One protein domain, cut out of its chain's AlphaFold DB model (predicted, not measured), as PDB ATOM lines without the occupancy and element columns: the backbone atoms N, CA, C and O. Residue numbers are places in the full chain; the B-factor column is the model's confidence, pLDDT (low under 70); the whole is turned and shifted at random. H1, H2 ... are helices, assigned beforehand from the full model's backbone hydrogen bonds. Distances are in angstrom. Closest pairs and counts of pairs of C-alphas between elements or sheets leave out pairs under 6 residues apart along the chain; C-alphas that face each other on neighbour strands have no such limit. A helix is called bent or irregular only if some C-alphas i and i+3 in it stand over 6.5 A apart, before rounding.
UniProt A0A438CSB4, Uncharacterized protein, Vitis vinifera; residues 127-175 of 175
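This is residues 127 to 175 of the 175 residues of an uncharacterized protein of Vitis vinifera (UniProt A0A438CSB4). The chain folds as an open zigzag of three helices, H1, H2 and H3, each running back against the one before, with residues 167 to 175 sticking out. The printed part has 49 residues and no named strand; its class is all helix. It is loose, with a radius of gyration of the C-alphas of 12.2 A, spanning 35 by 23 by 15 A.

Find C-alpha 128 at (40.830, -35.771, -9.515); H1, residues 128 to 141, runs 20.1 A from there. H2, residues 146 to 156, covers 14.9 A and is irregular: C-alphas 151 and 154 are 7.2 A apart. H3, residues 159 to 172, runs 21.0 A to C-alpha 172 at (22.357, -25.829, -3.714).

H1, with residues 135 to 139 alone, only just touches H2, with 3 pairs of C-alphas within 8 A; the closest, Ser 136 and Leu 149, are 6.9 A apart. They run opposite ways at a steep tilt of 57 degrees. H2 and H3 are close but not clearly touching, the closest C-alphas, Pro 154 and Gln 162, being 6.8 A apart. H1 and H3 are apart. Every O i to N i+4 pair is within hydrogen-bond range in H1 and H3, but 4 of 7 in H2.

The C-alphas farthest apart, Ala 141 and Thr 175, are 36.0 A apart. The printed part has no cut, and both links are tight. Only residue 175 has pLDDT under 70.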
ATOM      1  N   CYS A 127      45.155 -37.178  -8.070       89.12
ATOM      2  CA  CYS A 127      44.651 -36.351  -9.170       89.12
ATOM      3  C   CYS A 127      43.155 -36.619  -9.444       89.12
ATOM      4  O   CYS A 127      42.816 -37.691  -9.962       89.12
ATOM      5  N   PRO A 128      42.255 -35.641  -9.212       88.94
ATOM      6  CA  PRO A 128      40.830 -35.771  -9.515       88.94
ATOM      7  C   PRO A 128      40.552 -36.155 -10.974       88.94
ATOM      8  O   PRO A 128      39.678 -36.976 -11.245       88.94
ATOM      9  N   LYS A 129      41.310 -35.606 -11.937       90.25
ATOM     10  CA  LYS A 129      41.103 -35.889 -13.372       90.25
ATOM     11  C   LYS A 129      41.322 -37.366 -13.706       90.25
ATOM     12  O   LYS A 129      40.570 -37.932 -14.497       90.25
ATOM     13  N   ILE A 130      42.327 -37.990 -13.086       92.31
ATOM     14  CA  ILE A 130      42.612 -39.417 -13.269       92.31
ATOM     15  C   ILE A 130      41.478 -40.253 -12.673       92.31
ATOM     16  O   ILE A 130      40.970 -41.143 -13.353       92.31
ATOM     17  N   HIS A 131      41.027 -39.923 -11.457       92.81
ATOM     18  CA  HIS A 131      39.898 -40.616 -10.832       92.81
ATOM     19  C   HIS A 131      38.629 -40.537 -11.692       92.81
ATOM     20  O   HIS A 131      37.992 -41.559 -11.931       92.81
ATOM     21  N   LEU A 132      38.295 -39.354 -12.222       92.44
ATOM     22  CA  LEU A 132      37.112 -39.171 -13.069       92.44
ATOM     23  C   LEU A 132      37.186 -40.003 -14.354       92.44
ATOM     24  O   LEU A 132      36.208 -40.650 -14.729       92.44
ATOM     25  N   ARG A 133      38.351 -40.012 -15.017       93.44
ATOM     26  CA  ARG A 133      38.569 -40.807 -16.233       93.44
ATOM     27  C   ARG A 133      38.422 -42.299 -15.946       93.44
ATOM     28  O   ARG A 133      37.751 -42.991 -16.711       93.44
ATOM     29  N   LEU A 134      39.022 -42.782 -14.857       94.19
ATOM     30  CA  LEU A 134      38.939 -44.181 -14.442       94.19
ATOM     31  C   LEU A 134      37.492 -44.580 -14.128       94.19
ATOM     32  O   LEU A 134      36.989 -45.550 -14.691       94.19
ATOM     33  N   TYR A 135      36.817 -43.791 -13.289       93.69
ATOM     34  CA  TYR A 135      35.421 -43.990 -12.914       93.69
ATOM     35  C   TYR A 135      34.510 -44.080 -14.142       93.69
ATOM     36  O   TYR A 135      33.829 -45.087 -14.330       93.69
ATOM     37  N   SER A 136      34.552 -43.071 -15.018       91.94
ATOM     38  CA  SER A 136      33.717 -43.030 -16.222       91.94
ATOM     39  C   SER A 136      33.995 -44.217 -17.148       91.94
ATOM     40  O   SER A 136      33.060 -44.860 -17.619       91.94
ATOM     41  N   THR A 137      35.268 -44.562 -17.364       94.56
ATOM     42  CA  THR A 137      35.649 -45.671 -18.254       94.56
ATOM     43  C   THR A 137      35.106 -47.006 -17.753       94.56
ATOM     44  O   THR A 137      34.471 -47.734 -18.514       94.56
ATOM     45  N   ILE A 138      35.315 -47.317 -16.471       92.62
ATOM     46  CA  ILE A 138      34.877 -48.588 -15.883       92.62
ATOM     47  C   ILE A 138      33.351 -48.677 -15.882       92.62
ATOM     48  O   ILE A 138      32.783 -49.677 -16.309       92.62
ATOM     49  N   MET A 139      32.667 -47.624 -15.443       91.69
ATOM     50  CA  MET A 139      31.209 -47.624 -15.353       91.69
ATOM     51  C   MET A 139      30.551 -47.755 -16.735       91.69
ATOM     52  O   MET A 139      29.609 -48.532 -16.891       91.69
ATOM     53  N   ARG A 140      31.087 -47.094 -17.770       92.19
ATOM     54  CA  ARG A 140      30.600 -47.251 -19.154       92.19
ATOM     55  C   ARG A 140      30.819 -48.665 -19.693       92.19
ATOM     56  O   ARG A 140      29.954 -49.171 -20.400       92.19
ATOM     57  N   ALA A 141      31.912 -49.334 -19.317       90.06
ATOM     58  CA  ALA A 141      32.135 -50.741 -19.665       90.06
ATOM     59  C   ALA A 141      31.091 -51.687 -19.034       90.06
ATOM     60  O   ALA A 141      30.833 -52.762 -19.567       90.06
ATOM     61  N   HIS A 142      30.447 -51.269 -17.940       88.56
ATOM     62  CA  HIS A 142      29.329 -51.978 -17.310       88.56
ATOM     63  C   HIS A 142      27.943 -51.580 -17.853       88.56
ATOM     64  O   HIS A 142      26.931 -51.995 -17.291       88.56
ATOM     65  N   GLY A 143      27.873 -50.792 -18.932       88.94
ATOM     66  CA  GLY A 143      26.608 -50.366 -19.541       88.94
ATOM     67  C   GLY A 143      25.911 -49.214 -18.810       88.94
ATOM     68  O   GLY A 143      24.729 -48.972 -19.040       88.94
ATOM     69  N   ILE A 144      26.624 -48.501 -17.935       90.38
ATOM     70  CA  ILE A 144      26.092 -47.340 -17.216       90.38
ATOM     71  C   ILE A 144      26.081 -46.119 -18.138       90.38
ATOM     72  O   ILE A 144      27.107 -45.760 -18.722       90.38
ATOM     73  N   ASN A 145      24.915 -45.483 -18.261       90.19
ATOM     74  CA  ASN A 145      24.725 -44.274 -19.067       90.19
ATOM     75  C   ASN A 145      25.107 -42.991 -18.302       90.19
ATOM     76  O   ASN A 145      25.372 -43.028 -17.102       90.19
ATOM     77  N   ASP A 146      25.115 -41.842 -18.982       89.94
ATOM     78  CA  ASP A 146      25.567 -40.568 -18.399       89.94
ATOM     79  C   ASP A 146      24.728 -40.109 -17.198       89.94
ATOM     80  O   ASP A 146      25.276 -39.607 -16.217       89.94
ATOM     81  N   ALA A 147      23.414 -40.341 -17.220       87.75
ATOM     82  CA  ALA A 147      22.547 -39.999 -16.094       87.75
ATOM     83  C   ALA A 147      22.878 -40.839 -14.853       87.75
ATOM     84  O   ALA A 147      23.010 -40.319 -13.745       87.75
ATOM     85  N   GLN A 148      23.085 -42.140 -15.047       88.88
ATOM     86  CA  GLN A 148      23.477 -43.044 -13.975       88.88
ATOM     87  C   GLN A 148      24.914 -42.777 -13.501       88.88
ATOM     88  O   GLN A 148      25.170 -42.808 -12.303       88.88
ATOM     89  N   LEU A 149      25.853 -42.449 -14.394       91.19
ATOM     90  CA  LEU A 149      27.221 -42.068 -14.023       91.19
ATOM     91  C   LEU A 149      27.224 -40.933 -13.003       91.19
ATOM     92  O   LEU A 149      27.935 -40.996 -12.001       91.19
ATOM     93  N   VAL A 150      26.425 -39.908 -13.271       91.31
ATOM     94  CA  VAL A 150      26.313 -38.722 -12.429       91.31
ATOM     95  C   VAL A 150      25.626 -39.063 -11.101       91.31
ATOM     96  O   VAL A 150      26.138 -38.699 -10.044       91.31
ATOM     97  N   ALA A 151      24.549 -39.853 -11.126       88.88
ATOM     98  CA  ALA A 151      23.838 -40.284  -9.919       88.88
ATOM     99  C   ALA A 151      24.678 -41.182  -8.988       88.88
ATOM    100  O   ALA A 151      24.530 -41.137  -7.769       88.88
ATOM    101  N   LEU A 152      25.570 -42.004  -9.548       89.69
ATOM    102  CA  LEU A 152      26.385 -42.964  -8.797       89.69
ATOM    103  C   LEU A 152      27.737 -42.383  -8.359       89.69
ATOM    104  O   LEU A 152      28.395 -42.966  -7.495       89.69
ATOM    105  N   PHE A 153      28.136 -41.226  -8.899       91.81
ATOM    106  CA  PHE A 153      29.404 -40.568  -8.583       91.81
ATOM    107  C   PHE A 153      29.644 -40.367  -7.076       91.81
ATOM    108  O   PHE A 153      30.754 -40.640  -6.622       91.81
ATOM    109  N   PRO A 154      28.652 -40.001  -6.238       91.62
ATOM    110  CA  PRO A 154      28.878 -39.857  -4.798       91.62
ATOM    111  C   PRO A 154      29.403 -41.132  -4.122       91.62
ATOM    112  O   PRO A 154      30.113 -41.049  -3.119       91.62
ATOM    113  N   MET A 155      29.100 -42.313  -4.672       91.31
ATOM    114  CA  MET A 155      29.600 -43.589  -4.156       91.31
ATOM    115  C   MET A 155      31.066 -43.861  -4.514       91.31
ATOM    116  O   MET A 155      31.696 -44.705  -3.873       91.31
ATOM    117  N   SER A 156      31.623 -43.152  -5.501       92.00
ATOM    118  CA  SER A 156      33.051 -43.203  -5.821       92.00
ATOM    119  C   SER A 156      33.889 -42.335  -4.879       92.00
ATOM    120  O   SER A 156      35.114 -42.381  -4.947       92.00
ATOM    121  N   LEU A 157      33.265 -41.560  -3.984       93.75
ATOM    122  CA  LEU A 157      33.952 -40.696  -3.030       93.75
ATOM    123  C   LEU A 157      34.069 -41.356  -1.653       93.75
ATOM    124  O   LEU A 157      33.239 -42.161  -1.230       93.75
ATOM    125  N   SER A 158      35.113 -40.984  -0.919       94.06
ATOM    126  CA  SER A 158      35.298 -41.350   0.483       94.06
ATOM    127  C   SER A 158      35.868 -40.177   1.284       94.06
ATOM    128  O   SER A 158      36.267 -39.147   0.734       94.06
ATOM    129  N   GLY A 159      35.884 -40.302   2.611       93.88
ATOM    130  CA  GLY A 159      36.611 -39.387   3.491       93.88
ATOM    131  C   GLY A 159      36.266 -37.903   3.301       93.88
ATOM    132  O   GLY A 159      35.111 -37.487   3.420       93.88
ATOM    133  N   ALA A 160      37.292 -37.082   3.065       91.38
ATOM    134  CA  ALA A 160      37.152 -35.629   2.967       91.38
ATOM    135  C   ALA A 160      36.454 -35.183   1.672       91.38
ATOM    136  O   ALA A 160      35.714 -34.197   1.691       91.38
ATOM    137  N   ALA A 161      36.667 -35.907   0.572       92.56
ATOM    138  CA  ALA A 161      35.992 -35.671  -0.699       92.56
ATOM    139  C   ALA A 161      34.469 -35.817  -0.568       92.56
ATOM    140  O   ALA A 161      33.733 -34.909  -0.948       92.56
ATOM    141  N   GLN A 162      34.006 -36.904   0.053       93.75
ATOM    142  CA  GLN A 162      32.574 -37.173   0.212       93.75
ATOM    143  C   GLN A 162      31.867 -36.102   1.057       93.75
ATOM    144  O   GLN A 162      30.830 -35.582   0.654       93.75
ATOM    145  N   ARG A 163      32.449 -35.714   2.204       93.50
ATOM    146  CA  ARG A 163      31.878 -34.658   3.066       93.50
ATOM    147  C   ARG A 163      31.733 -33.324   2.338       93.50
ATOM    148  O   ARG A 163      30.766 -32.600   2.547       93.50
ATOM    149  N   ARG A 164      32.699 -32.993   1.483       89.62
ATOM    150  CA  ARG A 164      32.679 -31.749   0.710       89.62
ATOM    151  C   ARG A 164      31.642 -31.756  -0.389       89.62
ATOM    152  O   ARG A 164      30.935 -30.767  -0.530       89.62
ATOM    153  N   PHE A 165      31.542 -32.857  -1.122       91.31
ATOM    154  CA  PHE A 165      30.503 -33.012  -2.127       91.31
ATOM    155  C   PHE A 165      29.107 -32.888  -1.496       91.31
ATOM    156  O   PHE A 165      28.290 -32.102  -1.960       91.31
ATOM    157  N   ALA A 166      28.876 -33.537  -0.350       90.88
ATOM    158  CA  ALA A 166      27.622 -33.400   0.393       90.88
ATOM    159  C   ALA A 166      27.332 -31.948   0.827       90.88
ATOM    160  O   ALA A 166      26.185 -31.503   0.772       90.88
ATOM    161  N   SER A 167      28.359 -31.190   1.228       89.94
ATOM    162  CA  SER A 167      28.213 -29.771   1.581       89.94
ATOM    163  C   SER A 167      27.866 -28.891   0.377       89.94
ATOM    164  O   SER A 167      27.101 -27.943   0.543       89.94
ATOM    165  N   LEU A 168      28.421 -29.180  -0.805       87.62
ATOM    166  CA  LEU A 168      28.103 -28.468  -2.047       87.62
ATOM    167  C   LEU A 168      26.638 -28.686  -2.425       87.62
ATOM    168  O   LEU A 168      25.902 -27.717  -2.592       87.62
ATOM    169  N   GLU A 169      26.187 -29.940  -2.453       84.94
ATOM    170  CA  GLU A 169      24.791 -30.257  -2.778       84.94
ATOM    171  C   GLU A 169      23.813 -29.672  -1.747       84.94
ATOM    172  O   GLU A 169      22.795 -29.090  -2.114       84.94
ATOM    173  N   SER A 170      24.157 -29.714  -0.454       84.12
ATOM    174  CA  SER A 170      23.342 -29.093   0.604       84.12
ATOM    175  C   SER A 170      23.193 -27.578   0.426       84.12
ATOM    176  O   SER A 170      22.137 -27.025   0.724       84.12
ATOM    177  N   SER A 171      24.232 -26.893  -0.064       84.00
ATOM    178  CA  SER A 171      24.165 -25.453  -0.340       84.00
ATOM    179  C   SER A 171      23.208 -25.145  -1.490       84.00
ATOM    180  O   SER A 171      22.490 -24.150  -1.444       84.00
ATOM    181  N   ARG A 172      23.177 -26.007  -2.509       77.75
ATOM    182  CA  ARG A 172      22.357 -25.829  -3.714       77.75
ATOM    183  C   ARG A 172      20.881 -26.083  -3.446       77.75
ATOM    184  O   ARG A 172      20.048 -25.357  -3.960       77.75
ATOM    185  N   LEU A 173      20.568 -27.039  -2.572       78.81
ATOM    186  CA  LEU A 173      19.196 -27.304  -2.121       78.81
ATOM    187  C   LEU A 173      18.585 -26.153  -1.301       78.81
ATOM    188  O   LEU A 173      17.376 -26.134  -1.086       78.81
ATOM    189  N   ARG A 174      19.407 -25.217  -0.810       72.44
ATOM    190  CA  ARG A 174      18.973 -24.073   0.003       72.44
ATOM    191  C   ARG A 174      18.827 -22.770  -0.794       72.44
ATOM    192  O   ARG A 174      18.528 -21.744  -0.186       72.44
ATOM    193  N   THR A 175      19.115 -22.792  -2.094       55.62
ATOM    194  CA  THR A 175      19.094 -21.612  -2.973       55.62
ATOM    195  C   THR A 175      17.880 -21.682  -3.882       55.62
ATOM    196  O   THR A 175      17.245 -20.624  -4.072       55.62
TER     197      THR A 175